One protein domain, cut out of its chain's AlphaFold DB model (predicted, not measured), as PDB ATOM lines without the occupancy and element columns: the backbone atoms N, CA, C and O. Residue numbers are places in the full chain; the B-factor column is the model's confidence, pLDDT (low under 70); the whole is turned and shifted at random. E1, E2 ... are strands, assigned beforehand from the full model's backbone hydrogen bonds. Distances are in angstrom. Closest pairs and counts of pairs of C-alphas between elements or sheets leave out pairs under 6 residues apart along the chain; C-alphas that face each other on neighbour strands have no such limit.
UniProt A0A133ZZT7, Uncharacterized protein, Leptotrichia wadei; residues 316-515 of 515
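Overview. This is residues 316 to 515 of the 515 residues of an uncharacterized protein of Leptotrichia wadei (UniProt A0A133ZZT7). The chain winds in stacked turns, a three-sided solenoid whose walls are parallel sheets with strands lined up from turn to turn. One wall is E2 E5 E8 E11 E13 E16 E19, another E3 E6 E9 E12 E14 E17 E20; the third is split into E1 E4 E7 E10 and E15 E18 E21, with residues 425 to 426 paired to both pieces. The 200 printed residues hold 21 named strands, E1 to E21 in order, and no named helix; the class is all strand, with 95 residues, under half, in named elements. The whole is compact, with a radius of gyration of the C-alphas of 15.6 A and spans of 44 by 38 by 26 A.

Arrangement. The first turn has E1, residues 316 to 319, E2, 324 to 327, and E3, 333 to 338. The second has E4, residues 350 to 353, E5, 356 to 359, and E6, 365 to 370. Within hydrogen-bond range are N 317 and O 350 of E1 and E4, 3.0 A; N 325 and O 356 of E2 and E5, 2.9 A; and N 337 and O 368 of E3 and E6, 3.1 A. E4 runs on into E5 across a break of 2 residues, at 91 degrees. Next come E7, residues 373 to 376, E8, 381 to 384, E9, 389 to 394, E10, 398 to 401, E11, 404 to 407, and E12, 412 to 417. Then follow E13, residues 429 to 431, E14, 438 to 443, E15, 453 to 456, E16, 459 to 462, E17, 468 to 472, E18, 479 to 482, E19, 485 to 488, E20, 499 to 503, and E21, 509 to 512. E15 and E18 are parallel at 15 degrees, with N 454 and O 479 2.8 A apart. The sheets form a stack of sheets, face to face in turn. The sheet with edge strands E2 and E19 faces that with edge strands E3 and E20, their strands at 79 degrees; the closest C-alphas of E2 and E3 are Met 325 and Ala 334, 6.6 A. The latter sheet also faces E1 E4 E7 E10 at 9.6 A and E15 E18 E21 at 9.5 A, centre to centre.

Along the chain. E1 begins at C-alpha 316 (211.114, 201.511, 148.792). E3 and E6 each measure 13.5 A from first to last C-alpha, E14 13.0 A. E21 ends at C-alpha 512 (226.310, 177.852, 169.309).

Size, cuts and confidence. The C-alphas farthest apart are those of Leu 343 and Ala 492, 50.5 A. The printed part has no cut and ends at Ile 515, the chain's last residue. The links E3 to E4 and E12 to E13 are long, 11 residues each. Mean pLDDT of the printed part is 97.4, and no printed residue is under 70.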
ATOM      1  N   SER A 316     210.258 201.451 147.604       90.50
ATOM      2  CA  SER A 316     211.114 201.511 148.792       90.50
ATOM      3  C   SER A 316     210.610 202.586 149.758       90.50
ATOM      4  O   SER A 316     210.189 203.658 149.317       90.50
ATOM      5  N   ILE A 317     210.713 202.335 151.062       94.31
ATOM      6  CA  ILE A 317     210.386 203.299 152.121       94.31
ATOM      7  C   ILE A 317     211.551 203.334 153.110       94.31
ATOM      8  O   ILE A 317     212.004 202.286 153.566       94.31
ATOM      9  N   THR A 318     212.024 204.528 153.451       95.12
ATOM     10  CA  THR A 318     213.009 204.740 154.515       95.12
ATOM     11  C   THR A 318     212.414 205.639 155.590       95.12
ATOM     12  O   THR A 318     212.093 206.791 155.302       95.12
ATOM     13  N   ASN A 319     212.320 205.152 156.829       96.94
ATOM     14  CA  ASN A 319     212.127 206.003 158.000       96.94
ATOM     15  C   ASN A 319     213.476 206.605 158.408       96.94
ATOM     16  O   ASN A 319     214.352 205.869 158.866       96.94
ATOM     17  N   ALA A 320     213.669 207.906 158.177       93.94
ATOM     18  CA  ALA A 320     214.965 208.550 158.360       93.94
ATOM     19  C   ALA A 320     215.387 208.615 159.835       93.94
ATOM     20  O   ALA A 320     214.561 208.576 160.749       93.94
ATOM     21  N   ALA A 321     216.692 208.769 160.067       95.31
ATOM     22  CA  ALA A 321     217.233 208.942 161.409       95.31
ATOM     23  C   ALA A 321     216.524 210.070 162.182       95.31
ATOM     24  O   ALA A 321     216.224 211.136 161.638       95.31
ATOM     25  N   ASN A 322     216.294 209.832 163.475       93.12
ATOM     26  CA  ASN A 322     215.590 210.731 164.398       93.12
ATOM     27  C   ASN A 322     214.109 211.000 164.066       93.12
ATOM     28  O   ASN A 322     213.532 211.914 164.650       93.12
ATOM     29  N   LYS A 323     213.491 210.245 163.148       98.06
ATOM     30  CA  LYS A 323     212.052 210.332 162.854       98.06
ATOM     31  C   LYS A 323     211.290 209.189 163.482       98.06
ATOM     32  O   LYS A 323     211.800 208.074 163.561       98.06
ATOM     33  N   THR A 324     210.088 209.479 163.959       98.50
ATOM     34  CA  THR A 324     209.274 208.520 164.698       98.50
ATOM     35  C   THR A 324     207.989 208.226 163.947       98.50
ATOM     36  O   THR A 324     207.223 209.135 163.654       98.50
ATOM     37  N   MET A 325     207.733 206.945 163.684       98.56
ATOM     38  CA  MET A 325     206.420 206.455 163.273       98.56
ATOM     39  C   MET A 325     205.709 205.893 164.506       98.56
ATOM     40  O   MET A 325     206.227 204.964 165.134       98.56
ATOM     41  N   THR A 326     204.552 206.443 164.872       98.69
ATOM     42  CA  THR A 326     203.761 206.003 166.029       98.69
ATOM     43  C   THR A 326     202.448 205.359 165.608       98.69
ATOM     44  O   THR A 326     201.750 205.887 164.750       98.69
ATOM     45  N   GLY A 327     202.093 204.258 166.264       98.25
ATOM     46  CA  GLY A 327     200.773 203.633 166.187       98.25
ATOM     47  C   GLY A 327     200.317 203.173 167.571       98.25
ATOM     48  O   GLY A 327     201.123 202.713 168.388       98.25
ATOM     49  N   ILE A 328     199.038 203.337 167.876       97.81
ATOM     50  CA  ILE A 328     198.419 203.014 169.164       97.81
ATOM     51  C   ILE A 328     197.232 202.053 169.035       97.81
ATOM     52  O   ILE A 328     196.722 201.574 170.049       97.81
ATOM     53  N   GLN A 329     196.784 201.752 167.815       97.81
ATOM     54  CA  GLN A 329     195.628 200.901 167.563       97.81
ATOM     55  C   GLN A 329     196.044 199.468 167.215       97.81
ATOM     56  O   GLN A 329     197.120 199.232 166.656       97.81
ATOM     57  N   PRO A 330     195.199 198.467 167.527       97.88
ATOM     58  CA  PRO A 330     195.460 197.112 167.086       97.88
ATOM     59  C   PRO A 330     195.603 197.021 165.565       97.88
ATOM     60  O   PRO A 330     194.839 197.649 164.834       97.88
ATOM     61  N   ASN A 331     196.503 196.159 165.097       97.69
ATOM     62  CA  ASN A 331     196.777 195.934 163.671       97.69
ATOM     63  C   ASN A 331     197.428 197.114 162.931       97.69
ATOM     64  O   ASN A 331     197.454 197.102 161.701       97.69
ATOM     65  N   ASP A 332     197.994 198.092 163.642       98.19
ATOM     66  CA  ASP A 332     198.817 199.117 162.994       98.19
ATOM     67  C   ASP A 332     200.007 198.495 162.253       98.19
ATOM     68  O   ASP A 332     200.675 197.584 162.757       98.19
ATOM     69  N   VAL A 333     200.291 199.022 161.061       98.19
ATOM     70  CA  VAL A 333     201.423 198.612 160.228       98.19
ATOM     71  C   VAL A 333     202.233 199.842 159.841       98.19
ATOM     72  O   VAL A 333     201.707 200.722 159.164       98.19
ATOM     73  N   ALA A 334     203.506 199.919 160.244       97.94
ATOM     74  CA  ALA A 334     204.303 201.117 159.961       97.94
ATOM     75  C   ALA A 334     204.769 201.164 158.499       97.94
ATOM     76  O   ALA A 334     204.540 202.153 157.805       97.94
ATOM     77  N   MET A 335     205.386 200.089 158.000       98.31
ATOM     78  CA  MET A 335     205.814 199.982 156.600       98.31
ATOM     79  C   MET A 335     205.477 198.601 156.036       98.31
ATOM     80  O   MET A 335     205.892 197.593 156.598       98.31
ATOM     81  N   ALA A 336     204.778 198.542 154.903       97.50
ATOM     82  CA  ALA A 336     204.409 197.286 154.249       97.50
ATOM     83  C   ALA A 336     204.449 197.411 152.732       97.50
ATOM     84  O   ALA A 336     203.843 198.335 152.199       97.50
ATOM     85  N   GLN A 337     205.133 196.495 152.038       96.94
ATOM     86  CA  GLN A 337     205.198 196.481 150.571       96.94
ATOM     87  C   GLN A 337     205.306 195.065 150.003       96.94
ATOM     88  O   GLN A 337     206.009 194.212 150.540       96.94
ATOM     89  N   GLU A 338     204.682 194.825 148.852       95.19
ATOM     90  CA  GLU A 338     204.816 193.556 148.138       95.19
ATOM     91  C   GLU A 338     205.555 193.715 146.813       95.19
ATOM     92  O   GLU A 338     205.335 194.665 146.050       95.19
ATOM     93  N   ASN A 339     206.436 192.755 146.535       92.69
ATOM     94  CA  ASN A 339     207.201 192.681 145.308       92.69
ATOM     95  C   ASN A 339     206.831 191.483 144.443       92.69
ATOM     96  O   ASN A 339     206.585 190.377 144.928       92.69
ATOM     97  N   ASN A 340     206.822 191.707 143.131       88.62
ATOM     98  CA  ASN A 340     206.561 190.655 142.170       88.62
ATOM     99  C   ASN A 340     207.878 190.007 141.723       88.62
ATOM    100  O   ASN A 340     208.564 190.518 140.836       88.62
ATOM    101  N   LYS A 341     208.189 188.846 142.313       91.56
ATOM    102  CA  LYS A 341     209.393 188.044 142.025       91.56
ATOM    103  C   LYS A 341     209.550 187.654 140.550       91.56
ATOM    104  O   LYS A 341     210.673 187.413 140.124       91.56
ATOM    105  N   SER A 342     208.469 187.597 139.761       92.31
ATOM    106  CA  SER A 342     208.563 187.271 138.328       92.31
ATOM    107  C   SER A 342     208.906 188.471 137.443       92.31
ATOM    108  O   SER A 342     209.362 188.279 136.318       92.31
ATOM    109  N   LEU A 343     208.700 189.699 137.931       86.38
ATOM    110  CA  LEU A 343     208.898 190.927 137.156       86.38
ATOM    111  C   LEU A 343     210.123 191.723 137.604       86.38
ATOM    112  O   LEU A 343     210.743 192.415 136.795       86.38
ATOM    113  N   TYR A 344     210.459 191.659 138.890       89.56
ATOM    114  CA  TYR A 344     211.395 192.582 139.512       89.56
ATOM    115  C   TYR A 344     212.425 191.855 140.366       89.56
ATOM    116  O   TYR A 344     212.167 190.793 140.916       89.56
ATOM    117  N   ALA A 345     213.602 192.466 140.506       93.00
ATOM    118  CA  ALA A 345     214.580 192.058 141.505       93.00
ATOM    119  C   ALA A 345     214.092 192.431 142.916       93.00
ATOM    120  O   ALA A 345     213.337 193.392 143.088       93.00
ATOM    121  N   ARG A 346     214.564 191.700 143.930       94.50
ATOM    122  CA  ARG A 346     214.194 191.900 145.340       94.50
ATOM    123  C   ARG A 346     214.393 193.344 145.810       94.50
ATOM    124  O   ARG A 346     213.475 193.938 146.361       94.50
ATOM    125  N   ASN A 347     215.543 193.933 145.478       92.00
ATOM    126  CA  ASN A 347     215.937 195.297 145.850       92.00
ATOM    127  C   ASN A 347     215.111 196.425 145.196       92.00
ATOM    128  O   ASN A 347     215.444 197.602 145.339       92.00
ATOM    129  N   LYS A 348     214.053 196.101 144.439       89.25
ATOM    130  CA  LYS A 348     213.042 197.094 144.040       89.25
ATOM    131  C   LYS A 348     212.152 197.510 145.204       89.25
ATOM    132  O   LYS A 348     211.672 198.637 145.204       89.25
ATOM    133  N   VAL A 349     212.005 196.644 146.202       94.31
ATOM    134  CA  VAL A 349     211.367 196.961 147.475       94.31
ATOM    135  C   VAL A 349     212.423 196.836 148.564       94.31
ATOM    136  O   VAL A 349     212.872 195.738 148.886       94.31
ATOM    137  N   THR A 350     212.804 197.978 149.131       97.38
ATOM    138  CA  THR A 350     213.700 198.059 150.290       97.38
ATOM    139  C   THR A 350     213.000 198.900 151.345       97.38
ATOM    140  O   THR A 350     212.706 200.068 151.092       97.38
ATOM    141  N   LEU A 351     212.709 198.309 152.500       98.62
ATOM    142  CA  LEU A 351     212.090 198.968 153.643       98.62
ATOM    143  C   LEU A 351     213.141 199.124 154.737       98.62
ATOM    144  O   LEU A 351     213.633 198.129 155.269       98.62
ATOM    145  N   ALA A 352     213.521 200.359 155.042       98.38
ATOM    146  CA  ALA A 352     214.606 200.657 155.965       98.38
ATOM    147  C   ALA A 352     214.128 201.533 157.125       98.38
ATOM    148  O   ALA A 352     213.511 202.572 156.915       98.38
ATOM    149  N   ASN A 353     214.461 201.142 158.352       98.75
ATOM    150  CA  ASN A 353     214.306 201.982 159.531       98.75
ATOM    151  C   ASN A 353     215.674 202.466 160.018       98.75
ATOM    152  O   ASN A 353     216.517 201.657 160.400       98.75
ATOM    153  N   GLU A 354     215.881 203.779 160.001       98.50
ATOM    154  CA  GLU A 354     217.016 204.473 160.622       98.50
ATOM    155  C   GLU A 354     216.580 205.313 161.833       98.50
ATOM    156  O   GLU A 354     217.433 205.720 162.623       98.50
ATOM    157  N   GLY A 355     215.277 205.580 161.973       98.56
ATOM    158  CA  GLY A 355     214.658 206.278 163.099       98.56
ATOM    159  C   GLY A 355     213.982 205.330 164.094       98.56
ATOM    160  O   GLY A 355     214.483 204.248 164.392       98.56
ATOM    161  N   ASN A 356     212.827 205.736 164.612       98.75
ATOM    162  CA  ASN A 356     212.034 204.994 165.585       98.75
ATOM    163  C   ASN A 356     210.712 204.512 164.969       98.75
ATOM    164  O   ASN A 356     210.001 205.285 164.329       98.75
ATOM    165  N   ILE A 357     210.340 203.261 165.225       98.88
ATOM    166  CA  ILE A 357     208.992 202.728 164.992       98.88
ATOM    167  C   ILE A 357     208.435 202.297 166.345       98.88
ATOM    168  O   ILE A 357     208.981 201.389 166.964       98.88
ATOM    169  N   ASN A 358     207.354 202.935 166.794       98.75
ATOM    170  CA  ASN A 358     206.746 202.717 168.105       98.75
ATOM    171  C   ASN A 358     205.272 202.324 167.948       98.75
ATOM    172  O   ASN A 358     204.410 203.185 167.774       98.75
ATOM    173  N   LEU A 359     204.981 201.025 168.023       98.75
ATOM    174  CA  LEU A 359     203.632 200.477 167.868       98.75
ATOM    175  C   LEU A 359     203.138 199.916 169.204       98.75
ATOM    176  O   LEU A 359     203.533 198.829 169.619       98.75
ATOM    177  N   SER A 360     202.287 200.669 169.897       98.31
ATOM    178  CA  SER A 360     201.729 200.283 171.202       98.31
ATOM    179  C   SER A 360     200.417 199.492 171.110       98.31
ATOM    180  O   SER A 360     199.986 198.895 172.098       98.31
ATOM    181  N   GLY A 361     199.811 199.435 169.921       98.12
ATOM    182  CA  GLY A 361     198.684 198.560 169.622       98.12
ATOM    183  C   GLY A 361     199.080 197.082 169.555       98.12
ATOM    184  O   GLY A 361     200.210 196.728 169.221       98.12
ATOM    185  N   THR A 362     198.151 196.192 169.906       98.25
ATOM    186  CA  THR A 362     198.380 194.742 169.796       98.25
ATOM    187  C   THR A 362     198.289 194.272 168.348       98.25
ATOM    188  O   THR A 362     197.646 194.928 167.540       98.25
ATOM    189  N   THR A 363     198.832 193.094 168.033       98.31
ATOM    190  CA  THR A 363     198.709 192.490 166.685       98.31
ATOM    191  C   THR A 363     199.223 193.380 165.552       98.31
ATOM    192  O   THR A 363     198.803 193.250 164.406       98.31
ATOM    193  N   SER A 364     200.155 194.276 165.870       98.75
ATOM    194  CA  SER A 364     200.746 195.234 164.942       98.75
ATOM    195  C   SER A 364     201.959 194.655 164.214       98.75
ATOM    196  O   SER A 364     202.554 193.657 164.635       98.75
ATOM    197  N   THR A 365     202.351 195.293 163.113       98.75
ATOM    198  CA  THR A 365     203.557 194.934 162.360       98.75
ATOM    199  C   THR A 365     204.453 196.146 162.142       98.75
ATOM    200  O   THR A 365     204.019 197.148 161.586       98.75
ATOM    201  N   GLY A 366     205.722 196.068 162.545       98.75
ATOM    202  CA  GLY A 366     206.679 197.149 162.291       98.75
ATOM    203  C   GLY A 366     206.954 197.299 160.795       98.75
ATOM    204  O   GLY A 366     206.526 198.257 160.156       98.75
ATOM    205  N   ILE A 367     207.653 196.322 160.223       98.81
ATOM    206  CA  ILE A 367     208.040 196.303 158.812       98.81
ATOM    207  C   ILE A 367     207.603 194.977 158.193       98.81
ATOM    208  O   ILE A 367     207.971 193.921 158.702       98.81
ATOM    209  N   TYR A 368     206.871 195.024 157.083       98.75
ATOM    210  CA  TYR A 368     206.435 193.855 156.320       98.75
ATOM    211  C   TYR A 368     206.887 193.911 154.861       98.75
ATOM    212  O   TYR A 368     206.706 194.933 154.198       98.75
ATOM    213  N   ALA A 369     207.386 192.799 154.313       98.44
ATOM    214  CA  ALA A 369     207.461 192.674 152.861       98.44
ATOM    215  C   ALA A 369     207.260 191.258 152.318       98.44
ATOM    216  O   ALA A 369     207.573 190.258 152.966       98.44
ATOM    217  N   LYS A 370     206.826 191.197 151.056       98.31
ATOM    218  CA  LYS A 370     206.881 189.999 150.209       98.31
ATOM    219  C   LYS A 370     207.938 190.178 149.128       98.31
ATOM    220  O   LYS A 370     207.858 191.135 148.363       98.31
ATOM    221  N   PHE A 371     208.899 189.257 149.045       98.12
ATOM    222  CA  PHE A 371     210.058 189.332 148.147       98.12
ATOM    223  C   PHE A 371     210.775 190.706 148.158       98.12
ATOM    224  O   PHE A 371     211.126 191.270 147.116       98.12
ATOM    225  N   GLY A 372     210.971 191.271 149.352       98.06
ATOM    226  CA  GLY A 372     211.638 192.562 149.564       98.06
ATOM    227  C   GLY A 372     212.872 192.456 150.459       98.06
ATOM    228  O   GLY A 372     213.208 191.385 150.966       98.06
ATOM    229  N   GLU A 373     213.555 193.580 150.653       98.69
ATOM    230  CA  GLU A 373     214.650 193.740 151.616       98.69
ATOM    231  C   GLU A 373     214.166 194.588 152.796       98.69
ATOM    232  O   GLU A 373     213.722 195.718 152.608       98.69
ATOM    233  N   LEU A 374     214.227 194.051 154.012       98.88
ATOM    234  CA  LEU A 374     213.839 194.727 155.246       98.88
ATOM    235  C   LEU A 374     215.089 194.954 156.094       98.88
ATOM    236  O   LEU A 374     215.782 194.000 156.451       98.88
ATOM    237  N   HIS A 375     215.340 196.202 156.474       98.81
ATOM    238  CA  HIS A 375     216.481 196.564 157.306       98.81
ATOM    239  C   HIS A 375     216.047 197.414 158.495       98.81
ATOM    240  O   HIS A 375     215.537 198.519 158.319       98.81
ATOM    241  N   ASN A 376     216.349 196.961 159.708       98.88
ATOM    242  CA  ASN A 376     216.476 197.867 160.844       98.88
ATOM    243  C   ASN A 376     217.952 198.264 160.949       98.88
ATOM    244  O   ASN A 376     218.788 197.456 161.353       98.88
ATOM    245  N   ARG A 377     218.302 199.462 160.473       98.56
ATOM    246  CA  ARG A 377     219.694 199.938 160.384       98.56
ATOM    247  C   ARG A 377     220.260 200.207 161.780       98.56
ATOM    248  O   ARG A 377     219.525 200.200 162.754       98.56
ATOM    249  N   ALA A 378     221.565 200.461 161.882       98.38
ATOM    250  CA  ALA A 378     222.269 200.583 163.166       98.38
ATOM    251  C   ALA A 378     221.657 201.613 164.139       98.38
ATOM    252  O   ALA A 378     221.654 201.388 165.343       98.38
ATOM    253  N   THR A 379     221.117 202.722 163.625       98.25
ATOM    254  CA  THR A 379     220.424 203.749 164.424       98.25
ATOM    255  C   THR A 379     218.942 203.450 164.645       98.25
ATOM    256  O   THR A 379     218.298 204.108 165.455       98.25
ATOM    257  N   GLY A 380     218.400 202.481 163.909       98.81
ATOM    258  CA  GLY A 380     216.994 202.133 163.910       98.81
ATOM    259  C   GLY A 380     216.566 201.474 165.217       98.81
ATOM    260  O   GLY A 380     217.196 200.529 165.700       98.81
ATOM    261  N   VAL A 381     215.456 201.950 165.767       98.94
ATOM    262  CA  VAL A 381     214.792 201.371 166.934       98.94
ATOM    263  C   VAL A 381     213.379 200.955 166.548       98.94
ATOM    264  O   VAL A 381     212.626 201.752 165.990       98.94
ATOM    265  N   ILE A 382     213.004 199.713 166.849       98.94
ATOM    266  CA  ILE A 382     211.634 199.216 166.687       98.94
ATOM    267  C   ILE A 382     211.128 198.738 168.047       98.94
ATOM    268  O   ILE A 382     211.710 197.833 168.638       98.94
ATOM    269  N   THR A 383     210.026 199.312 168.523       98.88
ATOM    270  CA  THR A 383     209.331 198.898 169.744       98.88
ATOM    271  C   THR A 383     207.898 198.517 169.397       98.88
ATOM    272  O   THR A 383     207.156 199.340 168.860       98.88
ATOM    273  N   ILE A 384     207.496 197.284 169.709       98.69
ATOM    274  CA  ILE A 384     206.134 196.787 169.457       98.69
ATOM    275  C   ILE A 384     205.493 196.224 170.728       98.69
ATOM    276  O   ILE A 384     206.173 195.634 171.571       98.69
ATOM    277  N   ALA A 385     204.173 196.352 170.843       98.38
ATOM    278  CA  ALA A 385     203.389 195.759 171.919       98.38
ATOM    279  C   ALA A 385     203.017 194.292 171.640       98.38
ATOM    280  O   ALA A 385     203.541 193.646 170.737       98.38
ATOM    281  N   ASN A 386     202.123 193.744 172.458       98.62
ATOM    282  CA  ASN A 386     201.832 192.314 172.524       98.62
ATOM    283  C   ASN A 386     201.250 191.742 171.222       98.62
ATOM    284  O   ASN A 386     200.502 192.414 170.511       98.62
ATOM    285  N   LYS A 387     201.489 190.447 170.981       98.69
ATOM    286  CA  LYS A 387     200.973 189.692 169.825       98.69
ATOM    287  C   LYS A 387     201.416 190.248 168.468       98.69
ATOM    288  O   LYS A 387     200.735 190.014 167.475       98.69
ATOM    289  N   SER A 388     202.515 190.995 168.427       98.81
ATOM    290  CA  SER A 388     202.948 191.762 167.253       98.81
ATOM    291  C   SER A 388     204.193 191.159 166.602       98.81
ATOM    292  O   SER A 388     204.854 190.298 167.185       98.81
ATOM    293  N   THR A 389     204.542 191.623 165.399       98.88
ATOM    294  CA  THR A 389     205.808 191.262 164.737       98.88
ATOM    295  C   THR A 389     206.608 192.495 164.324       98.88
ATOM    296  O   THR A 389     206.083 193.379 163.655       98.88
ATOM    297  N   ALA A 390     207.885 192.594 164.697       98.88
ATOM    298  CA  ALA A 390     208.662 193.811 164.419       98.88
ATOM    299  C   ALA A 390     209.118 193.860 162.957       98.88
ATOM    300  O   ALA A 390     208.930 194.868 162.281       98.88
ATOM    301  N   MET A 391     209.672 192.758 162.456       98.94
ATOM    302  CA  MET A 391     210.041 192.579 161.054       98.94
ATOM    303  C   MET A 391     209.456 191.268 160.533       98.94
ATOM    304  O   MET A 391     209.797 190.204 161.045       98.94
ATOM    305  N   TYR A 392     208.605 191.331 159.512       98.88
ATOM    306  CA  TYR A 392     207.949 190.174 158.911       98.88
ATOM    307  C   TYR A 392     208.231 190.102 157.409       98.88
ATOM    308  O   TYR A 392     207.812 190.963 156.641       98.88
ATOM    309  N   GLY A 393     208.936 189.067 156.961       98.69
ATOM    310  CA  GLY A 393     209.214 188.869 155.542       98.69
ATOM    311  C   GLY A 393     208.711 187.532 155.031       98.69
ATOM    312  O   GLY A 393     208.981 186.488 155.626       98.69
ATOM    313  N   ILE A 394     208.043 187.556 153.881       98.50
ATOM    314  CA  ILE A 394     207.576 186.349 153.199       98.50
ATOM    315  C   ILE A 394     208.135 186.225 151.786       98.50
ATOM    316  O   ILE A 394     208.592 187.206 151.190       98.50
ATOM    317  N   GLY A 395     208.053 185.016 151.234       96.31
ATOM    318  CA  GLY A 395     208.312 184.757 149.821       96.31
ATOM    319  C   GLY A 395     209.729 185.135 149.428       96.31
ATOM    320  O   GLY A 395     209.911 185.896 148.480       96.31
ATOM    321  N   ASP A 396     210.712 184.613 150.171       97.62
ATOM    322  CA  ASP A 396     212.127 184.867 149.906       97.62
ATOM    323  C   ASP A 396     212.454 186.356 150.092       97.62
ATOM    324  O   ASP A 396     213.034 186.982 149.216       97.62
ATOM    325  N   SER A 397     212.036 186.947 151.218       98.56
ATOM    326  CA  SER A 397     212.464 188.291 151.642       98.56
ATOM    327  C   SER A 397     213.787 188.225 152.411       98.56
ATOM    328  O   SER A 397     214.107 187.212 153.028       98.56
ATOM    329  N   LEU A 398     214.584 189.295 152.355       98.62
ATOM    330  CA  LEU A 398     215.829 189.436 153.120       98.62
ATOM    331  C   LEU A 398     215.546 190.306 154.345       98.62
ATOM    332  O   LEU A 398     215.006 191.394 154.183       98.62
ATOM    333  N   LEU A 399     215.876 189.834 155.548       98.81
ATOM    334  CA  LEU A 399     215.661 190.579 156.793       98.81
ATOM    335  C   LEU A 399     216.980 190.710 157.548       98.81
ATOM    336  O   LEU A 399     217.607 189.701 157.878       98.81
ATOM    337  N   GLU A 400     217.344 191.942 157.888       98.88
ATOM    338  CA  GLU A 400     218.541 192.245 158.670       98.88
ATOM    339  C   GLU A 400     218.233 193.239 159.791       98.88
ATOM    340  O   GLU A 400     217.754 194.348 159.542       98.88
ATOM    341  N   ASN A 401     218.567 192.868 161.025       98.88
ATOM    342  CA  ASN A 401     218.582 193.800 162.149       98.88
ATOM    343  C   ASN A 401     220.023 194.164 162.503       98.88
ATOM    344  O   ASN A 401     220.777 193.310 162.949       98.88
ATOM    345  N   ALA A 402     220.399 195.426 162.339       98.81
ATOM    346  CA  ALA A 402     221.636 196.009 162.861       98.81
ATOM    347  C   ALA A 402     221.375 196.984 164.023       98.81
ATOM    348  O   ALA A 402     222.304 197.312 164.754       98.81
ATOM    349  N   GLY A 403     220.133 197.451 164.175       98.81
ATOM    350  CA  GLY A 403     219.700 198.352 165.240       98.81
ATOM    351  C   GLY A 403     219.159 197.622 166.466       98.81
ATOM    352  O   GLY A 403     219.592 196.519 166.808       98.81
ATOM    353  N   LYS A 404     218.191 198.245 167.139       98.94
ATOM    354  CA  LYS A 404     217.529 197.701 168.328       98.94
ATOM    355  C   LYS A 404     216.075 197.326 168.040       98.94
ATOM    356  O   LYS A 404     215.343 198.110 167.442       98.94
ATOM    357  N   ILE A 405     215.647 196.154 168.508       98.94
ATOM    358  CA  ILE A 405     214.245 195.720 168.499       98.94
ATOM    359  C   ILE A 405     213.825 195.328 169.919       98.94
ATOM    360  O   ILE A 405     214.509 194.533 170.558       98.94
ATOM    361  N   THR A 406     212.688 195.833 170.390       98.94
ATOM    362  CA  THR A 406     212.075 195.461 171.674       98.94
ATOM    363  C   THR A 406     210.629 195.024 171.438       98.94
ATOM    364  O   THR A 406     209.875 195.712 170.746       98.94
ATOM    365  N   VAL A 407     210.226 193.882 172.004       98.81
ATOM    366  CA  VAL A 407     208.891 193.299 171.769       98.81
ATOM    367  C   VAL A 407     208.106 193.034 173.056       98.81
ATOM    368  O   VAL A 407     208.682 192.738 174.104       98.81
ATOM    369  N   GLY A 408     206.775 193.135 172.973       98.75
ATOM    370  CA  GLY A 408     205.839 192.774 174.045       98.75
ATOM    371  C   GLY A 408     205.535 191.273 174.116       98.75
ATOM    372  O   GLY A 408     206.072 190.486 173.346       98.75
ATOM    373  N   THR A 409     204.619 190.866 174.998       98.69
ATOM    374  CA  THR A 409     204.224 189.461 175.219       98.69
ATOM    375  C   THR A 409     203.712 188.780 173.949       98.69
ATOM    376  O   THR A 409     202.959 189.389 173.185       98.69
ATOM    377  N   ASN A 410     204.014 187.491 173.772       98.62
ATOM    378  CA  ASN A 410     203.537 186.668 172.654       98.62
ATOM    379  C   ASN A 410     203.857 187.265 171.272       98.62
ATOM    380  O   ASN A 410     203.038 187.197 170.358       98.62
ATOM    381  N   SER A 411     205.010 187.920 171.145       98.88
ATOM    382  CA  SER A 411     205.408 188.645 169.934       98.88
ATOM    383  C   SER A 411     206.632 188.013 169.283       98.88
ATOM    384  O   SER A 411     207.344 187.215 169.894       98.88
ATOM    385  N   ILE A 412     206.902 188.394 168.035       98.94
ATOM    386  CA  ILE A 412     208.092 187.956 167.305       98.94
ATOM    387  C   ILE A 412     208.909 189.179 166.889       98.94
ATOM    388  O   ILE A 412     208.392 190.087 166.243       98.94
ATOM    389  N   ALA A 413     210.196 189.238 167.230       98.94
ATOM    390  CA  ALA A 413     211.020 190.368 166.800       98.94
ATOM    391  C   ALA A 413     211.276 190.312 165.289       98.94
ATOM    392  O   ALA A 413     210.991 191.268 164.568       98.94
ATOM    393  N   MET A 414     211.738 189.170 164.789       98.94
ATOM    394  CA  MET A 414     211.955 188.946 163.367       98.94
ATOM    395  C   MET A 414     211.348 187.602 162.939       98.94
ATOM    396  O   MET A 414     211.670 186.557 163.510       98.94
ATOM    397  N   TYR A 415     210.480 187.625 161.927       98.88
ATOM    398  CA  TYR A 415     209.817 186.447 161.375       98.88
ATOM    399  C   TYR A 415     210.043 186.345 159.867       98.88
ATOM    400  O   TYR A 415     209.762 187.286 159.122       98.88
ATOM    401  N   SER A 416     210.523 185.190 159.405       98.62
ATOM    402  CA  SER A 416     210.675 184.900 157.981       98.62
ATOM    403  C   SER A 416     209.987 183.593 157.589       98.62
ATOM    404  O   SER A 416     210.212 182.549 158.207       98.62
ATOM    405  N   GLU A 417     209.178 183.655 156.526       98.31
ATOM    406  CA  GLU A 417     208.457 182.506 155.975       98.31
ATOM    407  C   GLU A 417     208.645 182.346 154.455       98.31
ATOM    408  O   GLU A 417     208.618 183.308 153.688       98.31
ATOM    409  N   GLY A 418     208.810 181.103 153.995       97.56
ATOM    410  CA  GLY A 418     208.820 180.778 152.565       97.56
ATOM    411  C   GLY A 418     210.076 181.233 151.817       97.56
ATOM    412  O   GLY A 418     210.028 181.451 150.606       97.56
ATOM    413  N   SER A 419     211.196 181.424 152.517       97.62
ATOM    414  CA  SER A 419     212.475 181.707 151.865       97.62
ATOM    415  C   SER A 419     213.034 180.482 151.148       97.62
ATOM    416  O   SER A 419     212.930 179.360 151.639       97.62
ATOM    417  N   THR A 420     213.639 180.724 149.988       97.50
ATOM    418  CA  THR A 420     214.212 179.715 149.080       97.50
ATOM    419  C   THR A 420     215.729 179.862 148.922       97.50
ATOM    420  O   THR A 420     216.404 178.906 148.551       97.50
ATOM    421  N   THR A 421     216.290 181.042 149.211       96.94
ATOM    422  CA  THR A 421     217.691 181.375 148.891       96.94
ATOM    423  C   THR A 421     218.496 181.990 150.038       96.94
ATOM    424  O   THR A 421     219.717 182.035 149.947       96.94
ATOM    425  N   GLN A 422     217.861 182.456 151.117       96.81
ATOM    426  CA  GLN A 422     218.553 182.995 152.295       96.81
ATOM    427  C   GLN A 422     217.729 182.843 153.567       96.81
ATOM    428  O   GLN A 422     216.509 182.705 153.512       96.81
ATOM    429  N   ALA A 423     218.405 182.987 154.703       97.81
ATOM    430  CA  ALA A 423     217.780 183.248 155.986       97.81
ATOM    431  C   ALA A 423     217.990 184.709 156.415       97.81
ATOM    432  O   ALA A 423     218.722 185.479 155.794       97.81
ATOM    433  N   MET A 424     217.302 185.075 157.487       98.38
ATOM    434  CA  MET A 424     217.405 186.363 158.170       98.38
ATOM    435  C   MET A 424     218.622 186.425 159.106       98.38
ATOM    436  O   MET A 424     219.107 185.389 159.569       98.38
ATOM    437  N   LYS A 425     219.092 187.639 159.417       98.75
ATOM    438  CA  LYS A 425     220.287 187.858 160.243       98.75
ATOM    439  C   LYS A 425     220.096 188.952 161.296       98.75
ATOM    440  O   LYS A 425     219.603 190.036 160.986       98.75
ATOM    441  N   ASN A 426     220.532 188.686 162.528       98.88
ATOM    442  CA  ASN A 426     220.633 189.692 163.585       98.88
ATOM    443  C   ASN A 426     222.102 190.050 163.852       98.88
ATOM    444  O   ASN A 426     222.848 189.225 164.368       98.88
ATOM    445  N   ASN A 427     222.495 191.285 163.557       98.69
ATOM    446  CA  ASN A 427     223.765 191.904 163.957       98.69
ATOM    447  C   ASN A 427     223.589 192.900 165.116       98.69
ATOM    448  O   ASN A 427     224.571 193.303 165.731       98.69
ATOM    449  N   GLY A 428     222.354 193.340 165.362       98.81
ATOM    450  CA  GLY A 428     222.007 194.343 166.356       98.81
ATOM    451  C   GLY A 428     221.600 193.742 167.697       98.81
ATOM    452  O   GLY A 428     222.032 192.656 168.083       98.81
ATOM    453  N   THR A 429     220.744 194.463 168.415       98.94
ATOM    454  CA  THR A 429     220.189 194.032 169.702       98.94
ATOM    455  C   THR A 429     218.711 193.684 169.565       98.94
ATOM    456  O   THR A 429     217.946 194.453 168.982       98.94
ATOM    457  N   ILE A 430     218.299 192.556 170.140       98.94
ATOM    458  CA  ILE A 430     216.891 192.192 170.310       98.94
ATOM    459  C   ILE A 430     216.604 191.967 171.801       98.94
ATOM    460  O   ILE A 430     217.307 191.205 172.460       98.94
ATOM    461  N   GLU A 431     215.567 192.614 172.331       98.94
ATOM    462  CA  GLU A 431     215.150 192.541 173.735       98.94
ATOM    463  C   GLU A 431     213.739 191.958 173.870       98.94
ATOM    464  O   GLU A 431     212.773 192.474 173.299       98.94
ATOM    465  N   LEU A 432     213.623 190.898 174.671       98.75
ATOM    466  CA  LEU A 432     212.374 190.228 175.034       98.75
ATOM    467  C   LEU A 432     212.151 190.381 176.551       98.75
ATOM    468  O   LEU A 432     212.418 189.447 177.312       98.75
ATOM    469  N   PRO A 433     211.703 191.563 177.018       98.25
ATOM    470  CA  PRO A 433     211.484 191.824 178.442       98.25
ATOM    471  C   PRO A 433     210.189 191.216 178.988       98.25
ATOM    472  O   PRO A 433     209.992 191.169 180.197       98.25
ATOM    473  N   GLN A 434     209.287 190.796 178.101       97.88
ATOM    474  CA  GLN A 434     207.995 190.206 178.444       97.88
ATOM    475  C   GLN A 434     208.021 188.688 178.237       97.88
ATOM    476  O   GLN A 434     209.097 188.104 178.154       97.88
ATOM    477  N   THR A 435     206.858 188.036 178.194       97.62
ATOM    478  CA  THR A 435     206.783 186.572 178.133       97.62
ATOM    479  C   THR A 435     206.400 186.007 176.770       97.62
ATOM    480  O   THR A 435     205.869 186.716 175.911       97.62
ATOM    481  N   ASP A 436     206.632 184.707 176.588       97.81
ATOM    482  CA  ASP A 436     206.085 183.895 175.490       97.81
ATOM    483  C   ASP A 436     206.471 184.396 174.082       97.81
ATOM    484  O   ASP A 436     205.719 184.229 173.127       97.81
ATOM    485  N   SER A 437     207.622 185.058 173.942       98.62
ATOM    486  CA  SER A 437     208.034 185.736 172.704       98.62
ATOM    487  C   SER A 437     209.229 185.067 172.031       98.62
ATOM    488  O   SER A 437     209.981 184.312 172.650       98.62
ATOM    489  N   VAL A 438     209.430 185.360 170.744       98.88
ATOM    490  CA  VAL A 438     210.525 184.794 169.943       98.88
ATOM    491  C   VAL A 438     211.362 185.906 169.318       98.88
ATOM    492  O   VAL A 438     210.821 186.794 168.664       98.88
ATOM    493  N   ALA A 439     212.688 185.876 169.474       98.88
ATOM    494  CA  ALA A 439     213.537 186.887 168.844       98.88
ATOM    495  C   ALA A 439     213.656 186.629 167.333       98.88
ATOM    496  O   ALA A 439     213.393 187.510 166.518       98.88
ATOM    497  N   MET A 440     213.986 185.401 166.939       98.88
ATOM    498  CA  MET A 440     214.172 185.022 165.541       98.88
ATOM    499  C   MET A 440     213.380 183.756 165.216       98.88
ATOM    500  O   MET A 440     213.725 182.684 165.698       98.88
ATOM    501  N   SER A 441     212.339 183.861 164.387       98.75
ATOM    502  CA  SER A 441     211.528 182.721 163.935       98.75
ATOM    503  C   SER A 441     211.694 182.510 162.432       98.75
ATOM    504  O   SER A 441     211.454 183.426 161.642       98.75
ATOM    505  N   TYR A 442     212.105 181.310 162.020       98.69
ATOM    506  CA  TYR A 442     212.411 181.014 160.620       98.69
ATOM    507  C   TYR A 442     211.719 179.738 160.138       98.69
ATOM    508  O   TYR A 442     211.951 178.645 160.659       98.69
ATOM    509  N   LYS A 443     210.876 179.883 159.112       98.38
ATOM    510  CA  LYS A 443     210.127 178.798 158.469       98.38
ATOM    511  C   LYS A 443     210.313 178.870 156.943       98.38
ATOM    512  O   LYS A 443     209.456 179.407 156.241       98.38
ATOM    513  N   PRO A 444     211.440 178.380 156.412       98.19
ATOM    514  CA  PRO A 444     211.722 178.430 154.981       98.19
ATOM    515  C   PRO A 444     210.780 177.551 154.151       98.19
ATOM    516  O   PRO A 444     210.104 176.665 154.677       98.19
ATOM    517  N   ASP A 445     210.781 177.785 152.839       98.06
ATOM    518  CA  ASP A 445     210.133 176.898 151.876       98.06
ATOM    519  C   ASP A 445     210.868 175.551 151.797       98.06
ATOM    520  O   ASP A 445     212.081 175.477 151.986       98.06
ATOM    521  N   SER A 446     210.146 174.478 151.466       96.50
ATOM    522  CA  SER A 446     210.723 173.137 151.289       96.50
ATOM    523  C   SER A 446     211.873 173.061 150.270       96.50
ATOM    524  O   SER A 446     212.695 172.152 150.348       96.50
ATOM    525  N   THR A 447     211.949 174.019 149.343       96.88
ATOM    526  CA  THR A 447     212.965 174.129 148.287       96.88
ATOM    527  C   THR A 447     214.169 174.997 148.673       96.88
ATOM    528  O   THR A 447     214.929 175.416 147.800       96.88
ATOM    529  N   LEU A 448     214.360 175.282 149.968       98.12
ATOM    530  CA  LEU A 448     215.481 176.084 150.456       98.12
ATOM    531  C   LEU A 448     216.834 175.581 149.936       98.12
ATOM    532  O   LEU A 448     217.163 174.396 150.010       98.12
ATOM    533  N   SER A 449     217.648 176.525 149.475       95.12
ATOM    534  CA  SER A 449     219.015 176.283 149.027       95.12
ATOM    535  C   SER A 449     219.879 175.708 150.155       95.12
ATOM    536  O   SER A 449     219.885 176.215 151.283       95.12
ATOM    537  N   SER A 450     220.643 174.661 149.834       94.50
ATOM    538  CA  SER A 450     221.563 174.011 150.775       94.50
ATOM    539  C   SER A 450     222.598 174.995 151.331       94.50
ATOM    540  O   SER A 450     223.029 175.914 150.636       94.50
ATOM    541  N   GLY A 451     223.007 174.791 152.585       94.94
ATOM    542  CA  GLY A 451     224.016 175.618 153.253       94.94
ATOM    543  C   GLY A 451     223.508 176.966 153.775       94.94
ATOM    544  O   GLY A 451     224.310 177.774 154.233       94.94
ATOM    545  N   THR A 452     222.197 177.221 153.732       98.12
ATOM    546  CA  THR A 452     221.610 178.438 154.311       98.12
ATOM    547  C   THR A 452     221.844 178.495 155.829       98.12
ATOM    548  O   THR A 452     221.649 177.500 156.532       98.12
ATOM    549  N   VAL A 453     222.216 179.676 156.342       98.31
ATOM    550  CA  VAL A 453     222.474 179.918 157.771       98.31
ATOM    551  C   VAL A 453     221.573 181.036 158.299       98.31
ATOM    552  O   VAL A 453     221.681 182.178 157.860       98.31
ATOM    553  N   LEU A 454     220.707 180.700 159.257       98.62
ATOM    554  CA  LEU A 454     219.995 181.636 160.129       98.62
ATOM    555  C   LEU A 454     220.944 182.039 161.257       98.62
ATOM    556  O   LEU A 454     221.358 181.170 162.018       98.62
ATOM    557  N   GLU A 455     221.294 183.320 161.377       98.62
ATOM    558  CA  GLU A 455     222.388 183.730 162.268       98.62
ATOM    559  C   GLU A 455     222.017 184.873 163.219       98.62
ATOM    560  O   GLU A 455     221.645 185.969 162.787       98.62
ATOM    561  N   ASN A 456     222.222 184.639 164.518       98.81
ATOM    562  CA  ASN A 456     222.444 185.701 165.494       98.81
ATOM    563  C   ASN A 456     223.947 185.972 165.640       98.81
ATOM    564  O   ASN A 456     224.644 185.205 166.299       98.81
ATOM    565  N   ALA A 457     224.423 187.071 165.063       98.69
ATOM    566  CA  ALA A 457     225.775 187.600 165.248       98.69
ATOM    567  C   ALA A 457     225.829 188.760 166.262       98.69
ATOM    568  O   ALA A 457     226.910 189.160 166.687       98.69
ATOM    569  N   GLY A 458     224.671 189.319 166.623       98.62
ATOM    570  CA  GLY A 458     224.519 190.403 167.589       98.62
ATOM    571  C   GLY A 458     224.172 189.911 168.994       98.62
ATOM    572  O   GLY A 458     224.629 188.864 169.445       98.62
ATOM    573  N   ASN A 459     223.342 190.677 169.695       98.81
ATOM    574  CA  ASN A 459     222.930 190.398 171.068       98.81
ATOM    575  C   ASN A 459     221.426 190.104 171.144       98.81
ATOM    576  O   ASN A 459     220.616 190.880 170.633       98.81
ATOM    577  N   ILE A 460     221.040 189.021 171.817       98.94
ATOM    578  CA  ILE A 460     219.643 188.728 172.160       98.94
ATOM    579  C   ILE A 460     219.515 188.630 173.681       98.94
ATOM    580  O   ILE A 460     220.227 187.864 174.325       98.94
ATOM    581  N   GLN A 461     218.585 189.391 174.257       98.81
ATOM    582  CA  GLN A 461     218.342 189.455 175.698       98.81
ATOM    583  C   GLN A 461     216.936 188.954 176.031       98.81
ATOM    584  O   GLN A 461     215.939 189.586 175.683       98.81
ATOM    585  N   LEU A 462     216.863 187.827 176.731       98.56
ATOM    586  CA  LEU A 462     215.637 187.192 177.200       98.56
ATOM    587  C   LEU A 462     215.503 187.524 178.685       98.56
ATOM    588  O   LEU A 462     215.847 186.703 179.534       98.56
ATOM    589  N   THR A 463     215.100 188.761 178.984       97.69
ATOM    590  CA  THR A 463     214.980 189.271 180.362       97.69
ATOM    591  C   THR A 463     213.615 189.006 180.995       97.69
ATOM    592  O   THR A 463     213.475 189.109 182.214       97.69
ATOM    593  N   GLY A 464     212.611 188.662 180.183       96.88
ATOM    594  CA  GLY A 464     211.348 188.101 180.653       96.88
ATOM    595  C   GLY A 464     211.405 186.579 180.827       96.88
ATOM    596  O   GLY A 464     212.457 186.013 181.116       96.88
ATOM    597  N   ASP A 465     210.271 185.903 180.642       96.44
ATOM    598  CA  ASP A 465     210.129 184.453 180.863       96.44
ATOM    599  C   ASP A 465     209.515 183.743 179.644       96.44
ATOM    600  O   ASP A 465     208.802 184.364 178.863       96.44
ATOM    601  N   LYS A 466     209.718 182.429 179.491       97.44
ATOM    602  CA  LYS A 466     209.116 181.609 178.415       97.44
ATOM    603  C   LYS A 466     209.481 182.071 176.997       97.44
ATOM    604  O   LYS A 466     208.723 181.862 176.052       97.44
ATOM    605  N   ASN A 467     210.613 182.751 176.843       98.44
ATOM    606  CA  ASN A 467     211.041 183.304 175.565       98.44
ATOM    607  C   ASN A 467     211.952 182.343 174.803       98.44
ATOM    608  O   ASN A 467     212.658 181.533 175.394       98.44
ATOM    609  N   THR A 468     212.007 182.474 173.481       98.69
ATOM    610  CA  THR A 468     212.953 181.738 172.631       98.69
ATOM    611  C   THR A 468     213.832 182.711 171.851       98.69
ATOM    612  O   THR A 468     213.317 183.612 171.192       98.69
ATOM    613  N   ALA A 469     215.158 182.541 171.875       98.81
ATOM    614  CA  ALA A 469     216.046 183.397 171.088       98.81
ATOM    615  C   ALA A 469     215.943 183.034 169.598       98.81
ATOM    616  O   ALA A 469     215.492 183.838 168.788       98.81
ATOM    617  N   ILE A 470     216.282 181.799 169.229       98.81
ATOM    618  CA  ILE A 470     216.212 181.325 167.843       98.81
ATOM    619  C   ILE A 470     215.269 180.128 167.760       98.81
ATOM    620  O   ILE A 470     215.519 179.090 168.372       98.81
ATOM    621  N   TYR A 471     214.203 180.269 166.974       98.75
ATOM    622  CA  TYR A 471     213.243 179.218 166.671       98.75
ATOM    623  C   TYR A 471     213.379 178.732 165.223       98.75
ATOM    624  O   TYR A 471     213.024 179.428 164.266       98.75
ATOM    625  N   ALA A 472     213.880 177.506 165.079       98.12
ATOM    626  CA  ALA A 472     214.088 176.823 163.811       98.12
ATOM    627  C   ALA A 472     212.895 175.907 163.461       98.12
ATOM    628  O   ALA A 472     212.713 174.828 164.038       98.12
ATOM    629  N   ALA A 473     212.084 176.325 162.486       97.69
ATOM    630  CA  ALA A 473     210.921 175.593 161.986       97.69
ATOM    631  C   ALA A 473     211.095 175.140 160.519       97.69
ATOM    632  O   ALA A 473     212.157 175.297 159.908       97.69
ATOM    633  N   GLY A 474     210.044 174.546 159.949       95.81
ATOM    634  CA  GLY A 474     210.030 174.039 158.573       95.81
ATOM    635  C   GLY A 474     210.541 172.604 158.440       95.81
ATOM    636  O   GLY A 474     210.693 171.885 159.426       95.81
ATOM    637  N   THR A 475     210.752 172.182 157.195       96.06
ATOM    638  CA  THR A 475     211.200 170.831 156.823       96.06
ATOM    639  C   THR A 475     212.564 170.729 156.122       96.06
ATOM    640  O   THR A 475     213.113 169.629 156.168       96.06
ATOM    641  N   PRO A 476     213.142 171.762 155.464       96.75
ATOM    642  CA  PRO A 476     214.439 171.614 154.799       96.75
ATOM    643  C   PRO A 476     215.600 171.710 155.799       96.75
ATOM    644  O   PRO A 476     215.455 172.274 156.885       96.75
ATOM    645  N   ALA A 477     216.773 171.205 155.416       97.19
ATOM    646  CA  ALA A 477     217.988 171.326 156.219       97.19
ATOM    647  C   ALA A 477     218.595 172.739 156.121       97.19
ATOM    648  O   ALA A 477     218.722 173.295 155.031       97.19
ATOM    649  N   TYR A 478     218.990 173.301 157.262       98.38
ATOM    650  CA  TYR A 478     219.739 174.558 157.387       98.38
ATOM    651  C   TYR A 478     220.395 174.636 158.769       98.38
ATOM    652  O   TYR A 478     220.061 173.855 159.664       98.38
ATOM    653  N   THR A 479     221.298 175.597 158.959       98.50
ATOM    654  CA  THR A 479     221.916 175.855 160.264       98.50
ATOM    655  C   THR A 479     221.249 177.047 160.941       98.50
ATOM    656  O   THR A 479     221.163 178.124 160.353       98.50
ATOM    657  N   ALA A 480     220.797 176.874 162.180       98.56
ATOM    658  CA  ALA A 480     220.422 177.953 163.083       98.56
ATOM    659  C   ALA A 480     221.574 178.191 164.061       98.56
ATOM    660  O   ALA A 480     221.856 177.354 164.921       98.56
ATOM    661  N   LYS A 481     222.263 179.317 163.884       98.69
ATOM    662  CA  LYS A 481     223.535 179.620 164.524       98.69
ATOM    663  C   LYS A 481     223.436 180.824 165.452       98.69
ATOM    664  O   LYS A 481     222.981 181.891 165.047       98.69
ATOM    665  N   ASN A 482     223.958 180.675 166.663       98.75
ATOM    666  CA  ASN A 482     224.392 181.797 167.485       98.75
ATOM    667  C   ASN A 482     225.913 181.952 167.387       98.75
ATOM    668  O   ASN A 482     226.654 181.069 167.814       98.75
ATOM    669  N   SER A 483     226.374 183.068 166.830       98.56
ATOM    670  CA  SER A 483     227.778 183.497 166.829       98.56
ATOM    671  C   SER A 483     228.028 184.724 167.712       98.56
ATOM    672  O   SER A 483     229.179 184.995 168.042       98.56
ATOM    673  N   GLY A 484     226.968 185.435 168.111       98.56
ATOM    674  CA  GLY A 484     227.005 186.569 169.029       98.56
ATOM    675  C   GLY A 484     226.727 186.175 170.482       98.56
ATOM    676  O   GLY A 484     227.296 185.217 170.999       98.56
ATOM    677  N   THR A 485     225.857 186.922 171.163       98.75
ATOM    678  CA  THR A 485     225.514 186.700 172.576       98.75
ATOM    679  C   THR A 485     224.026 186.430 172.755       98.75
ATOM    680  O   THR A 485     223.192 187.142 172.187       98.75
ATOM    681  N   ILE A 486     223.690 185.434 173.578       98.81
ATOM    682  CA  ILE A 486     222.326 185.201 174.065       98.81
ATOM    683  C   ILE A 486     222.334 185.235 175.596       98.81
ATOM    684  O   ILE A 486     222.915 184.378 176.250       98.81
ATOM    685  N   THR A 487     221.636 186.207 176.183       98.56
ATOM    686  CA  THR A 487     221.471 186.317 177.642       98.56
ATOM    687  C   THR A 487     220.101 185.799 178.060       98.56
ATOM    688  O   THR A 487     219.089 186.282 177.557       98.56
ATOM    689  N   LEU A 488     220.058 184.856 179.006       96.81
ATOM    690  CA  LEU A 488     218.824 184.298 179.564       96.81
ATOM    691  C   LEU A 488     218.726 184.624 181.058       96.81
ATOM    692  O   LEU A 488     219.648 184.319 181.814       96.81
ATOM    693  N   THR A 489     217.609 185.203 181.495       95.31
ATOM    694  CA  THR A 489     217.290 185.333 182.925       95.31
ATOM    695  C   THR A 489     216.515 184.121 183.442       95.31
ATOM    696  O   THR A 489     216.071 183.268 182.669       95.31
ATOM    697  N   ASN A 490     216.347 184.048 184.769       93.38
ATOM    698  CA  ASN A 490     215.604 182.978 185.431       93.38
ATOM    699  C   ASN A 490     214.177 182.852 184.891       93.38
ATOM    700  O   ASN A 490     213.459 183.845 184.777       93.38
ATOM    701  N   SER A 491     213.763 181.609 184.667       94.44
ATOM    702  CA  SER A 491     212.385 181.263 184.337       94.44
ATOM    703  C   SER A 491     211.590 180.829 185.552       94.44
ATOM    704  O   SER A 491     212.137 180.217 186.471       94.44
ATOM    705  N   ALA A 492     210.281 181.091 185.542       93.56
ATOM    706  CA  ALA A 492     209.415 180.718 186.655       93.56
ATOM    707  C   ALA A 492     209.248 179.193 186.781       93.56
ATOM    708  O   ALA A 492     209.070 178.680 187.884       93.56
ATOM    709  N   THR A 493     209.293 178.456 185.661       92.19
ATOM    710  CA  THR A 493     209.141 176.991 185.642       92.19
ATOM    711  C   THR A 493     210.041 176.339 184.594       92.19
ATOM    712  O   THR A 493     210.261 176.905 183.527       92.19
ATOM    713  N   ILE A 494     210.484 175.106 184.852       90.31
ATOM    714  CA  ILE A 494     211.301 174.328 183.904       90.31
ATOM    715  C   ILE A 494     210.513 173.804 182.692       90.31
ATOM    716  O   ILE A 494     211.107 173.460 181.679       90.31
ATOM    717  N   ASN A 495     209.180 173.741 182.779       89.88
ATOM    718  CA  ASN A 495     208.334 173.204 181.707       89.88
ATOM    719  C   ASN A 495     208.147 174.186 180.544       89.88
ATOM    720  O   ASN A 495     207.747 173.774 179.459       89.88
ATOM    721  N   ASN A 496     208.400 175.472 180.777       88.62
ATOM    722  CA  ASN A 496     208.381 176.497 179.742       88.62
ATOM    723  C   ASN A 496     209.427 177.571 180.088       88.62
ATOM    724  O   ASN A 496     209.064 178.629 180.599       88.62
ATOM    725  N   PRO A 497     210.727 177.266 179.955       96.56
ATOM    726  CA  PRO A 497     211.778 178.192 180.325       96.56
ATOM    727  C   PRO A 497     212.099 179.151 179.172       96.56
ATOM    728  O   PRO A 497     211.617 178.996 178.051       96.56
ATOM    729  N   ASN A 498     212.979 180.111 179.428       98.06
ATOM    730  CA  ASN A 498     213.724 180.783 178.381       98.06
ATOM    731  C   ASN A 498     214.617 179.755 177.668       98.06
ATOM    732  O   ASN A 498     215.299 178.957 178.313       98.06
ATOM    733  N   VAL A 499     214.637 179.789 176.339       98.12
ATOM    734  CA  VAL A 499     215.403 178.862 175.503       98.12
ATOM    735  C   VAL A 499     216.273 179.647 174.530       98.12
ATOM    736  O   VAL A 499     215.797 180.527 173.819       98.12
ATOM    737  N   GLY A 500     217.564 179.316 174.468       98.00
ATOM    738  CA  GLY A 500     218.485 179.935 173.516       98.00
ATOM    739  C   GLY A 500     218.158 179.522 172.082       98.00
ATOM    740  O   GLY A 500     217.730 180.335 171.270       98.00
ATOM    741  N   LEU A 501     218.332 178.239 171.767       98.38
ATOM    742  CA  LEU A 501     218.041 177.681 170.448       98.38
ATOM    743  C   LEU A 501     217.005 176.564 170.594       98.38
ATOM    744  O   LEU A 501     217.200 175.633 171.373       98.38
ATOM    745  N   TYR A 502     215.920 176.649 169.832       98.06
ATOM    746  CA  TYR A 502     214.843 175.663 169.818       98.06
ATOM    747  C   TYR A 502     214.502 175.270 168.381       98.06
ATOM    748  O   TYR A 502     214.402 176.129 167.506       98.06
ATOM    749  N   ALA A 503     214.293 173.977 168.128       97.00
ATOM    750  CA  ALA A 503     213.918 173.472 166.812       97.00
ATOM    751  C   ALA A 503     212.734 172.511 166.893       97.00
ATOM    752  O   ALA A 503     212.738 171.561 167.674       97.00
ATOM    753  N   THR A 504     211.758 172.714 166.009       97.19
ATOM    754  CA  THR A 504     210.776 171.682 165.636       97.19
ATOM    755  C   THR A 504     211.146 171.005 164.317       97.19
ATOM    756  O   THR A 504     210.688 169.897 164.032       97.19
ATOM    757  N   ASN A 505     212.019 171.638 163.529       95.25
ATOM    758  CA  ASN A 505     212.604 171.049 162.337       95.25
ATOM    759  C   ASN A 505     213.660 169.995 162.712       95.25
ATOM    760  O   ASN A 505     214.739 170.325 163.197       95.25
ATOM    761  N   LYS A 506     213.362 168.722 162.434       94.19
ATOM    762  CA  LYS A 506     214.219 167.575 162.780       94.19
ATOM    763  C   LYS A 506     215.531 167.499 161.997       94.19
ATOM    764  O   LYS A 506     216.402 166.730 162.386       94.19
ATOM    765  N   VAL A 507     215.651 168.229 160.888       96.00
ATOM    766  CA  VAL A 507     216.848 168.229 160.031       96.00
ATOM    767  C   VAL A 507     217.631 169.540 160.105       96.00
ATOM    768  O   VAL A 507     218.643 169.681 159.422       96.00
ATOM    769  N   ALA A 508     217.180 170.503 160.915       96.19
ATOM    770  CA  ALA A 508     217.946 171.712 161.181       96.19
ATOM    771  C   ALA A 508     219.092 171.416 162.160       96.19
ATOM    772  O   ALA A 508     218.913 170.717 163.157       96.19
ATOM    773  N   THR A 509     220.257 172.000 161.898       98.12
ATOM    774  CA  THR A 509     221.398 171.971 162.819       98.12
ATOM    775  C   THR A 509     221.323 173.186 163.735       98.12
ATOM    776  O   THR A 509     221.261 174.314 163.251       98.12
ATOM    777  N   LEU A 510     221.354 172.971 165.050       98.38
ATOM    778  CA  LEU A 510     221.494 174.042 166.038       98.38
ATOM    779  C   LEU A 510     222.972 174.184 166.415       98.38
ATOM    780  O   LEU A 510     223.586 173.219 166.866       98.38
ATOM    781  N   GLU A 511     223.542 175.374 166.236       98.31
ATOM    782  CA  GLU A 511     224.962 175.648 166.483       98.31
ATOM    783  C   GLU A 511     225.116 176.864 167.405       98.31
ATOM    784  O   GLU A 511     224.586 177.937 167.125       98.31
ATOM    785  N   ASN A 512     225.875 176.722 168.493       97.81
ATOM    786  CA  ASN A 512     226.310 177.852 169.309       97.81
ATOM    787  C   ASN A 512     227.837 177.950 169.276       97.81
ATOM    788  O   ASN A 512     228.520 177.087 169.821       97.81
ATOM    789  N   THR A 513     228.362 179.004 168.656       97.81
ATOM    790  CA  THR A 513     229.785 179.382 168.699       97.81
ATOM    791  C   THR A 513     230.022 180.677 169.473       97.81
ATOM    792  O   THR A 513     231.160 181.129 169.557       97.81
ATOM    793  N   GLY A 514     228.946 181.303 169.952       95.94
ATOM    794  CA  GLY A 514     228.956 182.547 170.709       95.94
ATOM    795  C   GLY A 514     228.953 182.340 172.227       95.94
ATOM    796  O   GLY A 514     229.342 181.276 172.718       95.94
ATOM    797  N   ILE A 515     228.500 183.373 172.945       92.38
ATOM    798  CA  ILE A 515     228.378 183.420 174.416       92.38
ATOM    799  C   ILE A 515     226.931 183.199 174.842       92.38
ATOM    800  O   ILE A 515     226.040 183.879 174.271       92.38
TER     801      ILE A 515